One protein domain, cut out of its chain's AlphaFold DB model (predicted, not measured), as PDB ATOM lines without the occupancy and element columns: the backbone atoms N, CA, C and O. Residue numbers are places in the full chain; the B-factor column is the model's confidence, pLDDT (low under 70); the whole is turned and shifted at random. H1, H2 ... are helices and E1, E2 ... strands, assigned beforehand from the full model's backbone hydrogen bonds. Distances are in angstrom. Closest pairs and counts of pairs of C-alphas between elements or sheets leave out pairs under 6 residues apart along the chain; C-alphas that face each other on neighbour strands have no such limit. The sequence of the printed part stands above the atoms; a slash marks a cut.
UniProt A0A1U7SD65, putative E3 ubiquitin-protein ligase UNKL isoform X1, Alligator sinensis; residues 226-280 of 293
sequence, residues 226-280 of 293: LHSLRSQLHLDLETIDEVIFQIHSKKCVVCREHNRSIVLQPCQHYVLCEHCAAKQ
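Overview. This is residues 226 to 280 of the 293 residues of the protein "putative E3 ubiquitin-protein ligase UNKL isoform X1" of Alligator sinensis (UniProt A0A1U7SD65). A long helix, H1, is a handle with a small head at its far end, where a hairpin of two strands, E1 and E2, sits with the short helix H2. Residues 226 to 246 of H1 stick out free and make most of the length. The 55 printed residues, mostly helix by class, run H1, E1, E2, H2, with an antiparallel sheet. The whole is extended, with radius of gyration of the C-alphas 16.8 A and spans of 53 by 19 by 12 A.

Along the chain. Find C-alpha 226 at (-34.691, 24.032, -33.046); from there H1 runs 36.5 A to residue 250. Next come E1, residues 262 to 264, 6.3 A, and E2, residues 269 to 272, 8.5 A. H2, residues 274 to 279, 8.9 A, ends at C-alpha 279, (-1.467, -1.385, -3.289).

Arrangement. In the hairpin E1 and E2, look for N 264 and O 269, 3.0 A apart, within hydrogen-bond range. The closest C-alphas of E1 and H2, Ile 262 and Glu 274, are 6.0 A apart. H1 is apart from E2 and H2. O i to N i+4 pairs are within range in 20 of 21 for H1 and 1 of 2 for H2.

Size, cuts and confidence. The farthest C-alphas, Leu 226 and Pro 266, are 54.8 A apart. The link H1 to E1 is long, 11 residues. The printed part has no cut, and no printed residue is under 70 in pLDDT.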
ATOM      1  N   LEU A 226     -35.844  24.934 -32.907       85.62
ATOM      2  CA  LEU A 226     -34.691  24.032 -33.046       85.62
ATOM      3  C   LEU A 226     -33.384  24.709 -32.600       85.62
ATOM      4  O   LEU A 226     -32.585  24.084 -31.905       85.62
ATOM      5  N   HIS A 227     -33.181  25.992 -32.923       87.12
ATOM      6  CA  HIS A 227     -32.033  26.751 -32.417       87.12
ATOM      7  C   HIS A 227     -32.070  26.916 -30.893       87.12
ATOM      8  O   HIS A 227     -31.060  26.653 -30.245       87.12
ATOM      9  N   SER A 228     -33.219  27.274 -30.305       86.19
ATOM     10  CA  SER A 228     -33.367  27.330 -28.842       86.19
ATOM     11  C   SER A 228     -33.082  25.979 -28.178       86.19
ATOM     12  O   SER A 228     -32.356  25.934 -27.190       86.19
ATOM     13  N   LEU A 229     -33.594  24.877 -28.742       84.81
ATOM     14  CA  LEU A 229     -33.345  23.523 -28.238       84.81
ATOM     15  C   LEU A 229     -31.858  23.147 -28.321       84.81
ATOM     16  O   LEU A 229     -31.313  22.615 -27.358       84.81
ATOM     17  N   ARG A 230     -31.182  23.461 -29.432       88.88
ATOM     18  CA  ARG A 230     -29.736  23.244 -29.580       88.88
ATOM     19  C   ARG A 230     -28.941  24.015 -28.526       88.88
ATOM     20  O   ARG A 230     -28.047  23.437 -27.918       88.88
ATOM     21  N   SER A 231     -29.257  25.292 -28.307       88.44
ATOM     22  CA  SER A 231     -28.580  26.105 -27.291       88.44
ATOM     23  C   SER A 231     -28.816  25.566 -25.879       88.44
ATOM     24  O   SER A 231     -27.869  25.501 -25.103       88.44
ATOM     25  N   GLN A 232     -30.036  25.118 -25.562       89.56
ATOM     26  CA  GLN A 232     -30.336  24.491 -24.271       89.56
ATOM     27  C   GLN A 232     -29.516  23.211 -24.066       89.56
ATOM     28  O   GLN A 232     -28.826  23.092 -23.063       89.56
ATOM     29  N   LEU A 233     -29.501  22.305 -25.050       91.00
ATOM     30  CA  LEU A 233     -28.734  21.056 -24.968       91.00
ATOM     31  C   LEU A 233     -27.223  21.293 -24.814       91.00
ATOM     32  O   LEU A 233     -26.556  20.517 -24.141       91.00
ATOM     33  N   HIS A 234     -26.676  22.362 -25.404       93.56
ATOM     34  CA  HIS A 234     -25.281  22.753 -25.176       93.56
ATOM     35  C   HIS A 234     -25.027  23.160 -23.710       93.56
ATOM     36  O   HIS A 234     -24.045  22.706 -23.130       93.56
ATOM     37  N   LEU A 235     -25.912  23.963 -23.105       93.00
ATOM     38  CA  LEU A 235     -25.806  24.381 -21.696       93.00
ATOM     39  C   LEU A 235     -26.015  23.209 -20.723       93.00
ATOM     40  O   LEU A 235     -25.321  23.102 -19.711       93.00
ATOM     41  N   ASP A 236     -26.944  22.304 -21.041       90.62
ATOM     42  CA  ASP A 236     -27.201  21.096 -20.253       90.62
ATOM     43  C   ASP A 236     -25.964  20.177 -20.250       90.62
ATOM     44  O   ASP A 236     -25.578  19.660 -19.201       90.62
ATOM     45  N   LEU A 237     -25.301  20.013 -21.404       95.50
ATOM     46  CA  LEU A 237     -24.053  19.251 -21.525       95.50
ATOM     47  C   LEU A 237     -22.889  19.910 -20.772       95.50
ATOM     48  O   LEU A 237     -22.183  19.215 -20.049       95.50
ATOM     49  N   GLU A 238     -22.724  21.231 -20.871       95.94
ATOM     50  CA  GLU A 238     -21.703  21.976 -20.117       95.94
ATOM     51  C   GLU A 238     -21.899  21.825 -18.596       95.94
ATOM     52  O   GLU A 238     -20.944  21.576 -17.860       95.94
ATOM     53  N   THR A 239     -23.153  21.851 -18.132       94.94
ATOM     54  CA  THR A 239     -23.511  21.594 -16.726       94.94
ATOM     55  C   THR A 239     -23.171  20.159 -16.302       94.94
ATOM     56  O   THR A 239     -22.658  19.930 -15.204       94.94
ATOM     57  N   ILE A 240     -23.436  19.169 -17.163       95.19
ATOM     58  CA  ILE A 240     -23.077  17.764 -16.919       95.19
ATOM     59  C   ILE A 240     -21.555  17.601 -16.833       95.19
ATOM     60  O   ILE A 240     -21.075  16.950 -15.902       95.19
ATOM     61  N   ASP A 241     -20.794  18.213 -17.741       96.12
ATOM     62  CA  ASP A 241     -19.330  18.170 -17.735       96.12
ATOM     63  C   ASP A 241     -18.743  18.841 -16.483       96.12
ATOM     64  O   ASP A 241     -17.806  18.298 -15.885       96.12
ATOM     65  N   GLU A 242     -19.326  19.947 -16.005       96.38
ATOM     66  CA  GLU A 242     -18.929  20.561 -14.734       96.38
ATOM     67  C   GLU A 242     -19.160  19.602 -13.554       96.38
ATOM     68  O   GLU A 242     -18.258  19.377 -12.743       96.38
ATOM     69  N   VAL A 243     -20.332  18.963 -13.470       95.56
ATOM     70  CA  VAL A 243     -20.644  17.991 -12.408       95.56
ATOM     71  C   VAL A 243     -19.729  16.761 -12.486       95.56
ATOM     72  O   VAL A 243     -19.220  16.309 -11.455       95.56
ATOM     73  N   ILE A 244     -19.444  16.246 -13.686       94.94
ATOM     74  CA  ILE A 244     -18.483  15.154 -13.906       94.94
ATOM     75  C   ILE A 244     -17.089  15.569 -13.430       94.94
ATOM     76  O   ILE A 244     -16.434  14.805 -12.714       94.94
ATOM     77  N   PHE A 245     -16.634  16.778 -13.768       95.12
ATOM     78  CA  PHE A 245     -15.356  17.315 -13.308       95.12
ATOM     79  C   PHE A 245     -15.320  17.450 -11.780       95.12
ATOM     80  O   PHE A 245     -14.378  16.970 -11.142       95.12
ATOM     81  N   GLN A 246     -16.365  18.011 -11.163       94.19
ATOM     82  CA  GLN A 246     -16.480  18.123  -9.709       94.19
ATOM     83  C   GLN A 246     -16.438  16.748  -9.021       94.19
ATOM     84  O   GLN A 246     -15.764  16.603  -7.995       94.19
ATOM     85  N   ILE A 247     -17.088  15.722  -9.579       92.50
ATOM     86  CA  ILE A 247     -17.023  14.345  -9.069       92.50
ATOM     87  C   ILE A 247     -15.603  13.785  -9.237       92.50
ATOM     88  O   ILE A 247     -14.978  13.403  -8.244       92.50
ATOM     89  N   HIS A 248     -15.037  13.796 -10.447       91.38
ATOM     90  CA  HIS A 248     -13.686  13.288 -10.718       91.38
ATOM     91  C   HIS A 248     -12.591  13.993  -9.895       91.38
ATOM     92  O   HIS A 248     -11.630  13.344  -9.468       91.38
ATOM     93  N   SER A 249     -12.747  15.285  -9.589       92.62
ATOM     94  CA  SER A 249     -11.828  16.048  -8.730       92.62
ATOM     95  C   SER A 249     -11.738  15.497  -7.297       92.62
ATOM     96  O   SER A 249     -10.705  15.638  -6.644       92.62
ATOM     97  N   LYS A 250     -12.781  14.801  -6.827       92.88
ATOM     98  CA  LYS A 250     -12.873  14.200  -5.486       92.88
ATOM     99  C   LYS A 250     -12.569  12.696  -5.485       92.88
ATOM    100  O   LYS A 250     -12.311  12.131  -4.423       92.88
ATOM    101  N   LYS A 251     -12.566  12.034  -6.650       95.25
ATOM    102  CA  LYS A 251     -12.359  10.580  -6.803       95.25
ATOM    103  C   LYS A 251     -10.896  10.178  -6.982       95.25
ATOM    104  O   LYS A 251     -10.102  10.907  -7.572       95.25
ATOM    105  N   CYS A 252     -10.540   9.007  -6.458       94.25
ATOM    106  CA  CYS A 252      -9.230   8.374  -6.597       94.25
ATOM    107  C   CYS A 252      -8.840   8.265  -8.075       94.25
ATOM    108  O   CYS A 252      -9.597   7.715  -8.872       94.25
ATOM    109  N   VAL A 253      -7.645   8.734  -8.434       92.38
ATOM    110  CA  VAL A 253      -7.186   8.779  -9.834       92.38
ATOM    111  C   VAL A 253      -7.027   7.373 -10.440       92.38
ATOM    112  O   VAL A 253      -7.157   7.215 -11.651       92.38
ATOM    113  N   VAL A 254      -6.807   6.349  -9.602       91.44
ATOM    114  CA  VAL A 254      -6.619   4.952 -10.032       91.44
ATOM    115  C   VAL A 254      -7.948   4.209 -10.213       91.44
ATOM    116  O   VAL A 254      -8.213   3.735 -11.309       91.44
ATOM    117  N   CYS A 255      -8.787   4.094  -9.173       92.00
ATOM    118  CA  CYS A 255     -10.031   3.308  -9.265       92.00
ATOM    119  C   CYS A 255     -11.271   4.111  -9.679       92.00
ATOM    120  O   CYS A 255     -12.255   3.510 -10.082       92.00
ATOM    121  N   ARG A 256     -11.258   5.447  -9.561       90.69
ATOM    122  CA  ARG A 256     -12.375   6.383  -9.840       90.69
ATOM    123  C   ARG A 256     -13.686   6.172  -9.058       90.69
ATOM    124  O   ARG A 256     -14.489   7.094  -8.983       90.69
ATOM    125  N   GLU A 257     -13.875   5.037  -8.393       91.12
ATOM    126  CA  GLU A 257     -15.041   4.716  -7.555       91.12
ATOM    127  C   GLU A 257     -15.003   5.416  -6.188       91.12
ATOM    128  O   GLU A 257     -15.964   6.053  -5.748       91.12
ATOM    129  N   HIS A 258     -13.866   5.309  -5.500       92.69
ATOM    130  CA  HIS A 258     -13.693   5.755  -4.119       92.69
ATOM    131  C   HIS A 258     -13.181   7.196  -4.069       92.69
ATOM    132  O   HIS A 258     -12.441   7.630  -4.952       92.69
ATOM    133  N   ASN A 259     -13.541   7.949  -3.028       94.06
ATOM    134  CA  ASN A 259     -13.013   9.302  -2.837       94.06
ATOM    135  C   ASN A 259     -11.509   9.255  -2.508       94.06
ATOM    136  O   ASN A 259     -11.023   8.291  -1.916       94.06
ATOM    137  N   ARG A 260     -10.767  10.297  -2.893       93.81
ATOM    138  CA  ARG A 260      -9.387  10.523  -2.433       93.81
ATOM    139  C   ARG A 260      -9.418  10.645  -0.906       93.81
ATOM    140  O   ARG A 260     -10.321  11.298  -0.388       93.81
ATOM    141  N   SER A 261      -8.472  10.011  -0.216       92.44
ATOM    142  CA  SER A 261      -8.410  10.012   1.255       92.44
ATOM    143  C   SER A 261      -6.998  10.057   1.844       92.44
ATOM    144  O   SER A 261      -6.862  10.349   3.027       92.44
ATOM    145  N   ILE A 262      -5.943   9.819   1.052       89.19
ATOM    146  CA  ILE A 262      -4.555   9.748   1.538       89.19
ATOM    147  C   ILE A 262      -3.654  10.751   0.802       89.19
ATOM    148  O   ILE A 262      -3.667  10.831  -0.430       89.19
ATOM    149  N   VAL A 263      -2.829  11.475   1.568       91.50
ATOM    150  CA  VAL A 263      -1.719  12.309   1.075       91.50
ATOM    151  C   VAL A 263      -0.460  11.445   0.957       91.50
ATOM    152  O   VAL A 263      -0.046  10.821   1.931       91.50
ATOM    153  N   LEU A 264       0.165  11.399  -0.220       88.50
ATOM    154  CA  LEU A 264       1.360  10.579  -0.455       88.50
ATOM    155  C   LEU A 264       2.648  11.308  -0.057       88.50
ATOM    156  O   LEU A 264       2.935  12.373  -0.590       88.50
ATOM    157  N   GLN A 265       3.454  10.717   0.827       86.88
ATOM    158  CA  GLN A 265       4.768  11.246   1.218       86.88
ATOM    159  C   GLN A 265       5.902  10.631   0.373       86.88
ATOM    160  O   GLN A 265       5.809   9.453   0.020       86.88
ATOM    161  N   PRO A 266       6.964  11.390   0.031       86.69
ATOM    162  CA  PRO A 266       7.250  12.773   0.442       86.69
ATOM    163  C   PRO A 266       6.607  13.850  -0.457       86.69
ATOM    164  O   PRO A 266       6.723  15.039  -0.183       86.69
ATOM    165  N   CYS A 267       5.951  13.459  -1.554       91.25
ATOM    166  CA  CYS A 267       5.534  14.375  -2.623       91.25
ATOM    167  C   CYS A 267       4.229  15.158  -2.369       91.25
ATOM    168  O   CYS A 267       3.788  15.884  -3.254       91.25
ATOM    169  N   GLN A 268       3.586  14.968  -1.217       90.25
ATOM    170  CA  GLN A 268       2.354  15.615  -0.738       90.25
ATOM    171  C   GLN A 268       1.124  15.552  -1.674       90.25
ATOM    172  O   GLN A 268       0.164  16.302  -1.506       90.25
ATOM    173  N   HIS A 269       1.082  14.621  -2.634       93.06
ATOM    174  CA  HIS A 269      -0.042  14.512  -3.573       93.06
ATOM    175  C   HIS A 269      -1.261  13.803  -2.954       93.06
ATOM    176  O   HIS A 269      -1.175  12.642  -2.546       93.06
ATOM    177  N   TYR A 270      -2.424  14.465  -2.962       93.31
ATOM    178  CA  TYR A 270      -3.712  13.916  -2.515       93.31
ATOM    179  C   TYR A 270      -4.528  13.370  -3.695       93.31
ATOM    180  O   TYR A 270      -5.352  14.075  -4.283       93.31
ATOM    181  N   VAL A 271      -4.251  12.126  -4.102       93.00
ATOM    182  CA  VAL A 271      -4.773  11.562  -5.371       93.00
ATOM    183  C   VAL A 271      -5.263  10.114  -5.297       93.00
ATOM    184  O   VAL A 271      -5.894   9.635  -6.243       93.00
ATOM    185  N   LEU A 272      -5.035   9.418  -4.180       93.31
ATOM    186  CA  LEU A 272      -5.463   8.030  -3.973       93.31
ATOM    187  C   LEU A 272      -6.502   7.914  -2.852       93.31
ATOM    188  O   LEU A 272      -6.480   8.667  -1.879       93.31
ATOM    189  N   CYS A 273      -7.394   6.931  -2.980       94.00
ATOM    190  CA  CYS A 273      -8.107   6.368  -1.836       94.00
ATOM    191  C   CYS A 273      -7.191   5.402  -1.070       94.00
ATOM    192  O   CYS A 273      -6.232   4.868  -1.628       94.00
ATOM    193  N   GLU A 274      -7.539   5.124   0.180       92.44
ATOM    194  CA  GLU A 274      -6.857   4.198   1.092       92.44
ATOM    195  C   GLU A 274      -6.522   2.833   0.455       92.44
ATOM    196  O   GLU A 274      -5.356   2.440   0.390       92.44
ATOM    197  N   HIS A 275      -7.512   2.166  -0.147       91.75
ATOM    198  CA  HIS A 275      -7.339   0.869  -0.812       91.75
ATOM    199  C   HIS A 275      -6.328   0.888  -1.974       91.75
ATOM    200  O   HIS A 275      -5.576  -0.070  -2.168       91.75
ATOM    201  N   CYS A 276      -6.285   1.968  -2.762       91.50
ATOM    202  CA  CYS A 276      -5.288   2.132  -3.824       91.50
ATOM    203  C   CYS A 276      -3.937   2.601  -3.271       91.50
ATOM    204  O   CYS A 276      -2.896   2.265  -3.835       91.50
ATOM    205  N   ALA A 277      -3.931   3.352  -2.167       90.19
ATOM    206  CA  ALA A 277      -2.717   3.799  -1.502       90.19
ATOM    207  C   ALA A 277      -1.915   2.618  -0.939       90.19
ATOM    208  O   ALA A 277      -0.701   2.609  -1.124       90.19
ATOM    209  N   ALA A 278      -2.578   1.606  -0.370       88.62
ATOM    210  CA  ALA A 278      -1.935   0.389   0.133       88.62
ATOM    211  C   ALA A 278      -1.316  -0.496  -0.970       88.62
ATOM    212  O   ALA A 278      -0.299  -1.146  -0.745       88.62
ATOM    213  N   LYS A 279      -1.915  -0.527  -2.172       88.12
ATOM    214  CA  LYS A 279      -1.467  -1.385  -3.289       88.12
ATOM    215  C   LYS A 279      -0.366  -0.762  -4.155       88.12
ATOM    216  O   LYS A 279       0.429  -1.487  -4.741       88.12
ATOM    217  N   GLN A 280      -0.330   0.565  -4.266       82.12
ATOM    218  CA  GLN A 280       0.635   1.285  -5.106       82.12
ATOM    219  C   GLN A 280       1.904   1.644  -4.321       82.12
ATOM    220  O   GLN A 280       1.793   2.168  -3.216       82.12
TER     221      GLN A 280